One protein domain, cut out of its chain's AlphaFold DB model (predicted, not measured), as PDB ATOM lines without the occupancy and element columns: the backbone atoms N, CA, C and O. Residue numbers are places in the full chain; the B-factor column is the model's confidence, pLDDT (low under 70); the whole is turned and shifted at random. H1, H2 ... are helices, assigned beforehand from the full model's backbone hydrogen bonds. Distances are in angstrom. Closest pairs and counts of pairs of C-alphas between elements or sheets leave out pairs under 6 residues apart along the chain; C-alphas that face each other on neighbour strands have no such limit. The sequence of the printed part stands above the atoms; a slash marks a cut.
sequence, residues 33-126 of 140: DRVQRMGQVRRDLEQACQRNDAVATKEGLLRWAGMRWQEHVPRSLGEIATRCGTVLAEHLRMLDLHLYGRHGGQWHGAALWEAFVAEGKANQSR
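Overview. This is residues 33 to 126 of the 140 residues of an uncharacterized protein of Gammaproteobacteria bacterium RIFCSPLOWO2_02_FULL_61_13 (UniProt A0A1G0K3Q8). Two helical hairpins, H1 with H2 and H4 with H5, pack on each other where residues 46 to 50 of H1 meet residues 109 to 113 of H5 and residues 54 to 55 of H2 meet residues 95 to 99 of H4; away from that place H1 and H5 spread apart. The short helix H3 packs on both H2 and H4, and the long axis runs from the first residues of H1 to the link between H4 and H5. The printed part has 94 residues with five named helices, H1 to H5 in that order along the chain, and no named strand; its class is all helix. The whole is compact, with a radius of gyration of the C-alphas of 12.7 A, and its outline is elongated, with spans of 40 by 24 by 24 A.

Along the chain. H1, residues 33 to 50, begins at C-alpha 33 at (180.350, 92.625, 149.859) and is 25.5 A from first to last C-alpha; with 18 residues it is the longest helix. After a tight link of 3 residues comes H2, residues 54 to 68, which is 20.7 A long and begins at C-alpha 54 at (153.691, 98.078, 152.818). A short link of 8 residues joins it to H3, residues 77 to 81, only 6.1 A from first to last C-alpha. A tight link of 4 residues follows, and then H4, residues 86 to 100, 20.7 A long. Another short link of 8 residues leads to H5, residues 109 to 124, 22.7 A long, which ends at C-alpha 124 at (175.849, 103.545, 167.106).

Arrangement. H1 and H2 form a helical hairpin: they touch, and the closest C-alphas, those of Ala 48 and Thr 57, are 5.1 A apart. Their lines stand at a shallow tilt of 23 degrees, and they run opposite ways. H2 touches H3, with the C-alphas of Ala 65 and Ile 80 closest at 7.1 A. H3 touches H4, where the closest C-alphas are those of Ala 81 and Ala 89, 4.0 A apart. H2 touches H4 with residues 54 to 55 alone, and the closest C-alphas, those of Ala 54 and Leu 95, are 6.6 A apart. These two helices run opposite ways at a steep tilt of 46 degrees. H4 and H5 form the second helical hairpin, with the C-alphas of Leu 88 and Ala 115 closest at 5.3 A; H4 touches H5 with residues 87 to 92 alone. They run opposite ways at a shallow tilt of 33 degrees, only just short of steep. H5 touches H1 with residues 109 to 113 alone, and the C-alphas of Cys 49 and Gly 109 are the closest, at 4.0 A. H1 and H5 run opposite ways at a shallow tilt of 34.9 degrees, only just short of steep. H2 and H5 are close but not clearly touching, with the C-alphas of Ala 54 and Gly 109 closest at 7.5 A. H1 is apart from H3 and from H4, and H3 is apart from H5. In H1, H2, H3, H4 and H5 every pair of backbone O of residue i and N of residue i+4 is within hydrogen-bond range.

Size, cuts and confidence. The two C-alphas farthest apart are those of Asp 33 and His 103, at 41.0 A, while the first and last printed C-alphas, those of Asp 33 and Arg 126, are 25.3 A apart. The printed part has no cut, and no link between its helices is long. The mean pLDDT of the printed part is 79.4. The model's confidence is under 70 at 15 residues: 33 to 34, 70 to 72, 102 to 106 and 122 to 126.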
ATOM      1  N   ASP A  33     181.643  93.010 150.447       66.62
ATOM      2  CA  ASP A  33     180.350  92.625 149.859       66.62
ATOM      3  C   ASP A  33     179.180  92.735 150.847       66.62
ATOM      4  O   ASP A  33     178.048  93.037 150.460       66.62
ATOM      5  N   ARG A  34     179.411  92.440 152.133       67.75
ATOM      6  CA  ARG A  34     178.380  92.542 153.173       67.75
ATOM      7  C   ARG A  34     178.059  94.000 153.474       67.75
ATOM      8  O   ARG A  34     176.879  94.321 153.594       67.75
ATOM      9  N   VAL A  35     179.062  94.870 153.585       70.12
ATOM     10  CA  VAL A  35     178.848  96.309 153.812       70.12
ATOM     11  C   VAL A  35     178.087  96.917 152.633       70.12
ATOM     12  O   VAL A  35     177.084  97.607 152.837       70.12
ATOM     13  N   GLN A  36     178.479  96.579 151.403       75.62
ATOM     14  CA  GLN A  36     177.791  97.026 150.192       75.62
ATOM     15  C   GLN A  36     176.350  96.504 150.109       75.62
ATOM     16  O   GLN A  36     175.427  97.296 149.892       75.62
ATOM     17  N   ARG A  37     176.120  95.206 150.358       76.88
ATOM     18  CA  ARG A  37     174.766  94.622 150.397       76.88
ATOM     19  C   ARG A  37     173.897  95.239 151.483       76.88
ATOM     20  O   ARG A  37     172.723  95.510 151.250       76.88
ATOM     21  N   MET A  38     174.457  95.506 152.658       77.06
ATOM     22  CA  MET A  38     173.729  96.145 153.750       77.06
ATOM     23  C   MET A  38     173.325  97.579 153.378       77.06
ATOM     24  O   MET A  38     172.201  97.988 153.664       77.06
ATOM     25  N   GLY A  39     174.188  98.318 152.672       79.81
ATOM     26  CA  GLY A  39     173.855  99.624 152.097       79.81
ATOM     27  C   GLY A  39     172.776  99.557 151.010       79.81
ATOM     28  O   GLY A  39     171.882 100.400 150.981       79.81
ATOM     29  N   GLN A  40     172.812  98.546 150.139       83.44
ATOM     30  CA  GLN A  40     171.772  98.321 149.127       83.44
ATOM     31  C   GLN A  40     170.416  98.008 149.758       83.44
ATOM     32  O   GLN A  40     169.447  98.684 149.440       83.44
ATOM     33  N   VAL A  41     170.343  97.078 150.714       84.06
ATOM     34  CA  VAL A  41     169.067  96.736 151.366       84.06
ATOM     35  C   VAL A  41     168.487  97.909 152.150       84.06
ATOM     36  O   VAL A  41     167.273  98.072 152.180       84.06
ATOM     37  N   ARG A  42     169.328  98.764 152.748       85.31
ATOM     38  CA  ARG A  42     168.856 100.011 153.372       85.31
ATOM     39  C   ARG A  42     168.227 100.957 152.347       85.31
ATOM     40  O   ARG A  42     167.161 101.487 152.621       85.31
ATOM     41  N   ARG A  43     168.849 101.129 151.176       84.50
ATOM     42  CA  ARG A  43     168.303 101.962 150.091       84.50
ATOM     43  C   ARG A  43     167.025 101.380 149.488       84.50
ATOM     44  O   ARG A  43     166.076 102.123 149.278       84.50
ATOM     45  N   ASP A  44     166.972 100.067 149.272       85.88
ATOM     46  CA  ASP A  44     165.750  99.378 148.835       85.88
ATOM     47  C   ASP A  44     164.611  99.608 149.835       85.88
ATOM     48  O   ASP A  44     163.476  99.876 149.444       85.88
ATOM     49  N   LEU A  45     164.915  99.522 151.137       86.62
ATOM     50  CA  LEU A  45     163.932  99.759 152.188       86.62
ATOM     51  C   LEU A  45     163.443 101.205 152.191       86.62
ATOM     52  O   LEU A  45     162.244 101.441 152.290       86.62
ATOM     53  N   GLU A  46     164.360 102.160 152.056       87.00
ATOM     54  CA  GLU A  46     164.043 103.580 151.939       87.00
ATOM     55  C   GLU A  46     163.122 103.846 150.745       87.00
ATOM     56  O   GLU A  46     162.098 104.507 150.891       87.00
ATOM     57  N   GLN A  47     163.429 103.280 149.577       87.00
ATOM     58  CA  GLN A  47     162.585 103.414 148.392       87.00
ATOM     59  C   GLN A  47     161.206 102.775 148.587       87.00
ATOM     60  O   GLN A  47     160.202 103.369 148.194       87.00
ATOM     61  N   ALA A  48     161.130 101.598 149.210       87.25
ATOM     62  CA  ALA A  48     159.856 100.960 149.540       87.25
ATOM     63  C   ALA A  48     159.021 101.817 150.511       87.25
ATOM     64  O   ALA A  48     157.818 101.990 150.306       87.25
ATOM     65  N   CYS A  49     159.677 102.428 151.503       86.38
ATOM     66  CA  CYS A  49     159.062 103.358 152.446       86.38
ATOM     67  C   CYS A  49     158.551 104.629 151.749       86.38
ATOM     68  O   CYS A  49     157.430 105.061 152.013       86.38
ATOM     69  N   GLN A  50     159.328 105.213 150.830       85.62
ATOM     70  CA  GLN A  50     158.927 106.403 150.065       85.62
ATOM     71  C   GLN A  50     157.760 106.126 149.115       85.62
ATOM     72  O   GLN A  50     156.877 106.965 148.953       85.62
ATOM     73  N   ARG A  51     157.724 104.936 148.508       86.25
ATOM     74  CA  ARG A  51     156.608 104.493 147.657       86.25
ATOM     75  C   ARG A  51     155.354 104.133 148.453       86.25
ATOM     76  O   ARG A  51     154.344 103.793 147.844       86.25
ATOM     77  N   ASN A  52     155.423 104.199 149.784       84.31
ATOM     78  CA  ASN A  52     154.384 103.757 150.702       84.31
ATOM     79  C   ASN A  52     153.881 102.344 150.355       84.31
ATOM     80  O   ASN A  52     152.688 102.051 150.427       84.31
ATOM     81  N   ASP A  53     154.810 101.457 149.981       86.69
ATOM     82  CA  ASP A  53     154.517 100.063 149.669       86.69
ATOM     83  C   ASP A  53     154.763  99.201 150.912       86.69
ATOM     84  O   ASP A  53     155.900  98.901 151.293       86.69
ATOM     85  N   ALA A  54     153.669  98.827 151.570       85.62
ATOM     86  CA  ALA A  54     153.691  98.078 152.818       85.62
ATOM     87  C   ALA A  54     154.312  96.678 152.650       85.62
ATOM     88  O   ALA A  54     155.051  96.210 153.522       85.62
ATOM     89  N   VAL A  55     154.051  96.014 151.518       85.50
ATOM     90  CA  VAL A  55     154.545  94.657 151.249       85.50
ATOM     91  C   VAL A  55     156.045  94.701 150.982       85.50
ATOM     92  O   VAL A  55     156.807  93.989 151.641       85.50
ATOM     93  N   ALA A  56     156.482  95.602 150.096       86.50
ATOM     94  CA  ALA A  56     157.899  95.773 149.787       86.50
ATOM     95  C   ALA A  56     158.707  96.206 151.023       86.50
ATOM     96  O   ALA A  56     159.825  95.729 151.243       86.50
ATOM     97  N   THR A  57     158.123  97.054 151.878       88.25
ATOM     98  CA  THR A  57     158.759  97.486 153.129       88.25
ATOM     99  C   THR A  57     158.957  96.310 154.077       88.25
ATOM    100  O   THR A  57     160.056  96.134 154.605       88.25
ATOM    101  N   LYS A  58     157.940  95.455 154.255       87.00
ATOM    102  CA  LYS A  58     158.049  94.245 155.082       87.00
ATOM    103  C   LYS A  58     159.162  93.318 154.592       87.00
ATOM    104  O   LYS A  58     159.979  92.868 155.397       87.00
ATOM    105  N   GLU A  59     159.202  93.019 153.296       87.00
ATOM    106  CA  GLU A  59     160.227  92.136 152.725       87.00
ATOM    107  C   GLU A  59     161.633  92.716 152.877       87.00
ATOM    108  O   GLU A  59     162.570  92.002 153.246       87.00
ATOM    109  N   GLY A  60     161.790  94.019 152.637       86.56
ATOM    110  CA  GLY A  60     163.042  94.720 152.891       86.56
ATOM    111  C   GLY A  60     163.466  94.622 154.359       86.56
ATOM    112  O   GLY A  60     164.638  94.371 154.644       86.56
ATOM    113  N   LEU A  61     162.519  94.764 155.294       86.25
ATOM    114  CA  LEU A  61     162.799  94.742 156.730       86.25
ATOM    115  C   LEU A  61     163.249  93.351 157.186       86.25
ATOM    116  O   LEU A  61     164.196  93.234 157.960       86.25
ATOM    117  N   LEU A  62     162.622  92.293 156.659       85.44
ATOM    118  CA  LEU A  62     163.025  90.906 156.903       85.44
ATOM    119  C   LEU A  62     164.415  90.611 156.322       85.44
ATOM    120  O   LEU A  62     165.250  90.017 157.008       85.44
ATOM    121  N   ARG A  63     164.705  91.075 155.096       85.19
ATOM    122  CA  ARG A  63     166.049  90.963 154.493       85.19
ATOM    123  C   ARG A  63     167.102  91.675 155.343       85.19
ATOM    124  O   ARG A  63     168.166  91.115 155.603       85.19
ATOM    125  N   TRP A  64     166.803  92.886 155.809       85.88
ATOM    126  CA  TRP A  64     167.680  93.631 156.710       85.88
ATOM    127  C   TRP A  64     167.883  92.902 158.044       85.88
ATOM    128  O   TRP A  64     169.021  92.750 158.495       85.88
ATOM    129  N   ALA A  65     166.806  92.396 158.648       83.69
ATOM    130  CA  ALA A  65     166.847  91.685 159.919       83.69
ATOM    131  C   ALA A  65     167.682  90.399 159.834       83.69
ATOM    132  O   ALA A  65     168.472  90.131 160.738       83.69
ATOM    133  N   GLY A  66     167.588  89.653 158.729       79.25
ATOM    134  CA  GLY A  66     168.418  88.470 158.488       79.25
ATOM    135  C   GLY A  66     169.913  88.775 158.374       79.25
ATOM    136  O   GLY A  66     170.742  87.972 158.795       79.25
ATOM    137  N   MET A  67     170.280  89.956 157.871       77.19
ATOM    138  CA  MET A  67     171.682  90.384 157.847       77.19
ATOM    139  C   MET A  67     172.169  90.885 159.208       77.19
ATOM    140  O   MET A  67     173.316  90.617 159.580       77.19
ATOM    141  N   ARG A  68     171.307  91.596 159.951       77.06
ATOM    142  CA  ARG A  68     171.632  92.161 161.266       77.06
ATOM    143  C   ARG A  68     171.729  91.099 162.363       77.06
ATOM    144  O   ARG A  68     172.651  91.162 163.167       77.06
ATOM    145  N   TRP A  69     170.814  90.132 162.392       77.56
ATOM    146  CA  TRP A  69     170.745  89.089 163.418       77.56
ATOM    147  C   TRP A  69     171.008  87.707 162.812       77.56
ATOM    148  O   TRP A  69     170.080  86.974 162.491       77.56
ATOM    149  N   GLN A  70     172.286  87.341 162.679       65.81
ATOM    150  CA  GLN A  70     172.702  86.060 162.084       65.81
ATOM    151  C   GLN A  70     172.421  84.835 162.961       65.81
ATOM    152  O   GLN A  70     172.167  83.762 162.426       65.81
ATOM    153  N   GLU A  71     172.452  84.976 164.287       59.38
ATOM    154  CA  GLU A  71     172.223  83.846 165.203       59.38
ATOM    155  C   GLU A  71     170.734  83.577 165.451       59.38
ATOM    156  O   GLU A  71     170.322  82.430 165.590       59.38
ATOM    157  N   HIS A  72     169.904  84.621 165.434       63.38
ATOM    158  CA  HIS A  72     168.460  84.498 165.604       63.38
ATOM    159  C   HIS A  72     167.735  85.391 164.603       63.38
ATOM    160  O   HIS A  72     167.279  86.475 164.971       63.38
ATOM    161  N   VAL A  73     167.657  84.937 163.350       73.38
ATOM    162  CA  VAL A  73     166.965  85.645 162.266       73.38
ATOM    163  C   VAL A  73     165.473  85.764 162.608       73.38
ATOM    164  O   VAL A  73     164.791  84.737 162.647       73.38
ATOM    165  N   PRO A  74     164.952  86.983 162.834       72.88
ATOM    166  CA  PRO A  74     163.525  87.203 163.031       72.88
ATOM    167  C   PRO A  74     162.777  86.826 161.751       72.88
ATOM    168  O   PRO A  74     163.144  87.289 160.669       72.88
ATOM    169  N   ARG A  75     161.729  86.004 161.851       76.19
ATOM    170  CA  ARG A  75     160.904  85.626 160.685       76.19
ATOM    171  C   ARG A  75     159.662  86.498 160.530       76.19
ATOM    172  O   ARG A  75     158.984  86.412 159.509       76.19
ATOM    173  N   SER A  76     159.379  87.342 161.520       80.88
ATOM    174  CA  SER A  76     158.172  88.170 161.569       80.88
ATOM    175  C   SER A  76     158.479  89.607 161.985       80.88
ATOM    176  O   SER A  76     159.399  89.844 162.768       80.88
ATOM    177  N   LEU A  77     157.657  90.562 161.528       81.06
ATOM    178  CA  LEU A  77     157.739  91.967 161.958       81.06
ATOM    179  C   LEU A  77     157.626  92.088 163.483       81.06
ATOM    180  O   LEU A  77     158.388  92.828 164.090       81.06
ATOM    181  N   GLY A  78     156.755  91.299 164.118       81.69
ATOM    182  CA  GLY A  78     156.618  91.283 165.577       81.69
ATOM    183  C   GLY A  78     157.909  90.916 166.321       81.69
ATOM    184  O   GLY A  78     158.214  91.530 167.337       81.69
ATOM    185  N   GLU A  79     158.709  89.980 165.804       81.00
ATOM    186  CA  GLU A  79     160.007  89.627 166.408       81.00
ATOM    187  C   GLU A  79     161.076  90.703 166.189       81.00
ATOM    188  O   GLU A  79     161.990  90.848 166.999       81.00
ATOM    189  N   ILE A  80     160.983  91.461 165.093       83.94
ATOM    190  CA  ILE A  80     161.843  92.629 164.876       83.94
ATOM    191  C   ILE A  80     161.440  93.729 165.865       83.94
ATOM    192  O   ILE A  80     162.296  94.298 166.535       83.94
ATOM    193  N   ALA A  81     160.136  93.968 166.022       84.38
ATOM    194  CA  ALA A  81     159.578  94.970 166.923       84.38
ATOM    195  C   ALA A  81     159.949  94.724 168.395       84.38
ATOM    196  O   ALA A  81     160.195  95.681 169.116       84.38
ATOM    197  N   THR A  82     160.050  93.471 168.849       82.38
ATOM    198  CA  THR A  82     160.475  93.166 170.231       82.38
ATOM    199  C   THR A  82     161.962  93.404 170.488       82.38
ATOM    200  O   THR A  82     162.372  93.490 171.643       82.38
ATOM    201  N   ARG A  83     162.780  93.488 169.434       77.75
ATOM    202  CA  ARG A  83     164.237  93.697 169.517       77.75
ATOM    203  C   ARG A  83     164.672  95.116 169.169       77.75
ATOM    204  O   ARG A  83     165.840  95.452 169.357       77.75
ATOM    205  N   CYS A  84     163.755  95.910 168.637       79.25
ATOM    206  CA  CYS A  84     163.924  97.324 168.349       79.25
ATOM    207  C   CYS A  84     163.299  98.170 169.463       79.25
ATOM    208  O   CYS A  84     162.490  97.681 170.252       79.25
ATOM    209  N   GLY A  85     163.664  99.447 169.535       77.94
ATOM    210  CA  GLY A  85     163.046 100.373 170.475       77.94
ATOM    211  C   GLY A  85     161.557 100.594 170.217       77.94
ATOM    212  O   GLY A  85     161.011 100.306 169.149       77.94
ATOM    213  N   THR A  86     160.899 101.135 171.240       80.31
ATOM    214  CA  THR A  86     159.438 101.261 171.342       80.31
ATOM    215  C   THR A  86     158.813 102.043 170.188       80.31
ATOM    216  O   THR A  86     157.750 101.666 169.702       80.31
ATOM    217  N   VAL A  87     159.489 103.088 169.702       82.50
ATOM    218  CA  VAL A  87     159.008 103.926 168.591       82.50
ATOM    219  C   VAL A  87     158.962 103.135 167.283       82.50
ATOM    220  O   VAL A  87     157.940 103.113 166.599       82.50
ATOM    221  N   LEU A  88     160.045 102.432 166.942       84.62
ATOM    222  CA  LEU A  88     160.096 101.614 165.731       84.62
ATOM    223  C   LEU A  88     159.134 100.420 165.827       84.62
ATOM    224  O   LEU A  88     158.469 100.085 164.848       84.62
ATOM    225  N   ALA A  89     159.024  99.812 167.009       86.31
ATOM    226  CA  ALA A  89     158.100  98.714 167.271       86.31
ATOM    227  C   ALA A  89     156.638  99.099 166.991       86.31
ATOM    228  O   ALA A  89     155.905  98.318 166.380       86.31
ATOM    229  N   GLU A  90     156.230 100.305 167.384       86.31
ATOM    230  CA  GLU A  90     154.874 100.806 167.157       86.31
ATOM    231  C   GLU A  90     154.588 101.020 165.664       86.31
ATOM    232  O   GLU A  90     153.575 100.546 165.146       86.31
ATOM    233  N   HIS A  91     155.523 101.622 164.919       86.94
ATOM    234  CA  HIS A  91     155.398 101.754 163.463       86.94
ATOM    235  C   HIS A  91     155.338 100.397 162.744       86.94
ATOM    236  O   HIS A  91     154.596 100.248 161.771       86.94
ATOM    237  N   LEU A  92     156.074  99.391 163.229       87.19
ATOM    238  CA  LEU A  92     155.991  98.020 162.720       87.19
ATOM    239  C   LEU A  92     154.628  97.379 162.998       87.19
ATOM    240  O   LEU A  92     154.109  96.682 162.130       87.19
ATOM    241  N   ARG A  93     154.029  97.615 164.173       86.44
ATOM    242  CA  ARG A  93     152.668  97.138 164.476       86.44
ATOM    243  C   ARG A  93     151.631  97.819 163.592       86.44
ATOM    244  O   ARG A  93     150.761  97.130 163.076       86.44
ATOM    245  N   MET A  94     151.740  99.130 163.367       86.44
ATOM    246  CA  MET A  94     150.865  99.845 162.428       86.44
ATOM    247  C   MET A  94     150.970  99.277 161.007       86.44
ATOM    248  O   MET A  94     149.951  99.091 160.349       86.44
ATOM    249  N   LEU A  95     152.188  98.962 160.549       87.38
ATOM    250  CA  LEU A  95     152.415  98.304 159.260       87.38
ATOM    251  C   LEU A  95     151.752  96.919 159.204       87.38
ATOM    252  O   LEU A  95     151.087  96.597 158.223       87.38
ATOM    253  N   ASP A  96     151.915  96.107 160.248       87.12
ATOM    254  CA  ASP A  96     151.328  94.764 160.329       87.12
ATOM    255  C   ASP A  96     149.789  94.823 160.342       87.12
ATOM    256  O   ASP A  96     149.127  94.103 159.595       87.12
ATOM    257  N   LEU A  97     149.216  95.772 161.088       85.69
ATOM    258  CA  LEU A  97     147.784  96.073 161.086       85.69
ATOM    259  C   LEU A  97     147.292  96.596 159.731       85.69
ATOM    260  O   LEU A  97     146.173  96.291 159.347       85.69
ATOM    261  N   HIS A  98     148.092  97.358 158.987       86.50
ATOM    262  CA  HIS A  98     147.719  97.797 157.642       86.50
ATOM    263  C   HIS A  98     147.764  96.644 156.624       86.50
ATOM    264  O   HIS A  98     146.928  96.581 155.726       86.50
ATOM    265  N   LEU A  99     148.717  95.717 156.767       84.06
ATOM    266  CA  LEU A  99     148.871  94.556 155.882       84.06
ATOM    267  C   LEU A  99     147.836  93.455 156.135       84.06
ATOM    268  O   LEU A  99     147.386  92.811 155.189       84.06
ATOM    269  N   TYR A 100     147.496  93.212 157.400       83.06
ATOM    270  CA  TYR A 100     146.662  92.079 157.816       83.06
ATOM    271  C   TYR A 100     145.341  92.483 158.470       83.06
ATOM    272  O   TYR A 100     144.440  91.655 158.612       83.06
ATOM    273  N   GLY A 101     145.206  93.736 158.896       74.06
ATOM    274  CA  GLY A 101     144.002  94.243 159.535       74.06
ATOM    275  C   GLY A 101     142.906  94.579 158.529       74.06
ATOM    276  O   GLY A 101     143.136  94.966 157.388       74.06
ATOM    277  N   ARG A 102     141.662  94.442 158.989       64.81
ATOM    278  CA  ARG A 102     140.447  94.689 158.194       64.81
ATOM    279  C   ARG A 102     140.162  96.180 157.970       64.81
ATOM    280  O   ARG A 102     139.417  96.532 157.065       64.81
ATOM    281  N   HIS A 103     140.743  97.033 158.811       56.41
ATOM    282  CA  HIS A 103     140.703  98.486 158.709       56.41
ATOM    283  C   HIS A 103     142.125  98.960 158.415       56.41
ATOM    284  O   HIS A 103     142.981  98.904 159.296       56.41
ATOM    285  N   GLY A 104     142.376  99.396 157.181       56.88
ATOM    286  CA  GLY A 104     143.646  99.999 156.786       56.88
ATOM    287  C   GLY A 104     143.865 101.303 157.548       56.88
ATOM    288  O   GLY A 104     143.422 102.365 157.113       56.88
ATOM    289  N   GLY A 105     144.498 101.223 158.718       61.50
ATOM    290  CA  GLY A 105     144.995 102.396 159.431       61.50
ATOM    291  C   GLY A 105     146.032 103.127 158.577       61.50
ATOM    292  O   GLY A 105     146.709 102.506 157.762       61.50
ATOM    293  N   GLN A 106     146.165 104.443 158.742       68.75
ATOM    294  CA  GLN A 106     147.133 105.221 157.967       68.75
ATOM    295  C   GLN A 106     148.567 104.841 158.354       68.75
ATOM    296  O   GLN A 106     149.136 105.370 159.308       68.75
ATOM    297  N   TRP A 107     149.161 103.927 157.595       81.88
ATOM    298  CA  TRP A 107     150.583 103.645 157.675       81.88
ATOM    299  C   TRP A 107     151.366 104.641 156.808       81.88
ATOM    300  O   TRP A 107     150.990 104.937 155.673       81.88
ATOM    301  N   HIS A 108     152.458 105.161 157.370       83.56
ATOM    302  CA  HIS A 108     153.345 106.123 156.724       83.56
ATOM    303  C   HIS A 108     154.760 105.550 156.667       83.56
ATOM    304  O   HIS A 108     155.477 105.542 157.671       83.56
ATOM    305  N   GLY A 109     155.177 105.096 155.483       84.50
ATOM    306  CA  GLY A 109     156.512 104.534 155.280       84.50
ATOM    307  C   GLY A 109     157.643 105.503 155.635       84.50
ATOM    308  O   GLY A 109     158.629 105.090 156.242       84.50
ATOM    309  N   ALA A 110     157.480 106.801 155.358       85.62
ATOM    310  CA  ALA A 110     158.473 107.819 155.712       85.62
ATOM    311  C   ALA A 110     158.729 107.903 157.231       85.62
ATOM    312  O   ALA A 110     159.882 107.890 157.658       85.62
ATOM    313  N   ALA A 111     157.669 107.898 158.047       85.81
ATOM    314  CA  ALA A 111     157.786 107.937 159.508       85.81
ATOM    315  C   ALA A 111     158.461 106.669 160.064       85.81
ATOM    316  O   ALA A 111     159.296 106.738 160.966       85.81
ATOM    317  N   LEU A 112     158.159 105.503 159.476       87.94
ATOM    318  CA  LEU A 112     158.820 104.241 159.825       87.94
ATOM    319  C   LEU A 112     160.324 104.290 159.511       87.94
ATOM    320  O   LEU A 112     161.134 103.829 160.320       87.94
ATOM    321  N   TRP A 113     160.707 104.862 158.366       87.56
ATOM    322  CA  TRP A 113     162.112 105.012 157.985       87.56
ATOM    323  C   TRP A 113     162.874 105.955 158.919       87.56
ATOM    324  O   TRP A 113     163.987 105.630 159.337       87.56
ATOM    325  N   GLU A 114     162.282 107.083 159.311       86.62
ATOM    326  CA  GLU A 114     162.896 107.999 160.278       86.62
ATOM    327  C   GLU A 114     163.137 107.322 161.629       86.62
ATOM    328  O   GLU A 114     164.257 107.373 162.146       86.62
ATOM    329  N   ALA A 115     162.132 106.620 162.163       87.06
ATOM    330  CA  ALA A 115     162.267 105.856 163.402       87.06
ATOM    331  C   ALA A 115     163.379 104.797 163.298       87.06
ATOM    332  O   ALA A 115     164.177 104.618 164.218       87.06
ATOM    333  N   PHE A 116     163.485 104.136 162.143       85.75
ATOM    334  CA  PHE A 116     164.527 103.153 161.866       85.75
ATOM    335  C   PHE A 116     165.937 103.759 161.803       85.75
ATOM    336  O   PHE A 116     166.896 103.197 162.343       85.75
ATOM    337  N   VAL A 117     166.095 104.915 161.157       85.00
ATOM    338  CA  VAL A 117     167.377 105.629 161.101       85.00
ATOM    339  C   VAL A 117     167.767 106.146 162.486       85.00
ATOM    340  O   VAL A 117     168.943 106.050 162.851       85.00
ATOM    341  N   ALA A 118     166.804 106.641 163.268       84.00
ATOM    342  CA  ALA A 118     167.014 107.102 164.638       84.00
ATOM    343  C   ALA A 118     167.505 105.969 165.555       84.00
ATOM    344  O   ALA A 118     168.523 106.133 166.223       84.00
ATOM    345  N   GLU A 119     166.873 104.794 165.502       78.50
ATOM    346  CA  GLU A 119     167.316 103.569 166.190       78.50
ATOM    347  C   GLU A 119     168.747 103.174 165.805       78.50
ATOM    348  O   GLU A 119     169.599 102.895 166.654       78.50
ATOM    349  N   GLY A 120     169.041 103.191 164.501       71.88
ATOM    350  CA  GLY A 120     170.370 102.887 163.991       71.88
ATOM    351  C   GLY A 120     171.436 103.854 164.509       71.88
ATOM    352  O   GLY A 120     172.549 103.422 164.803       71.88
ATOM    353  N   LYS A 121     171.123 105.150 164.631       70.75
ATOM    354  CA  LYS A 121     172.031 106.156 165.200       70.75
ATOM    355  C   LYS A 121     172.177 105.990 166.712       70.75
ATOM    356  O   LYS A 121     173.306 105.928 167.177       70.75
ATOM    357  N   ALA A 122     171.083 105.814 167.453       66.44
ATOM    358  CA  ALA A 122     171.106 105.631 168.907       66.44
ATOM    359  C   ALA A 122     171.968 104.430 169.331       66.44
ATOM    360  O   ALA A 122     172.768 104.528 170.258       66.44
ATOM    361  N   ASN A 123     171.881 103.316 168.598       61.47
ATOM    362  CA  ASN A 123     172.701 102.136 168.866       61.47
ATOM    363  C   ASN A 123     174.174 102.303 168.443       61.47
ATOM    364  O   ASN A 123     175.038 101.607 168.965       61.47
ATOM    365  N   GLN A 124     174.474 103.197 167.495       57.69
ATOM    366  CA  GLN A 124     175.849 103.545 167.106       57.69
ATOM    367  C   GLN A 124     176.469 104.604 168.024       57.69
ATOM    368  O   GLN A 124     177.686 104.636 168.131       57.69
ATOM    369  N   SER A 125     175.649 105.429 168.686       50.72
ATOM    370  CA  SER A 125     176.035 106.414 169.710       50.72
ATOM    371  C   SER A 125     176.298 105.799 171.087       50.72
ATOM    372  O   SER A 125     176.677 106.517 172.008       50.72
ATOM    373  N   ARG A 126     176.225 104.469 171.203       42.06
ATOM    374  CA  ARG A 126     176.851 103.714 172.291       42.06
ATOM    375  C   ARG A 126     178.184 103.066 171.851       42.06
ATOM    376  O   ARG A 126     178.309 101.850 171.985       42.06
TER     377      ARG A 126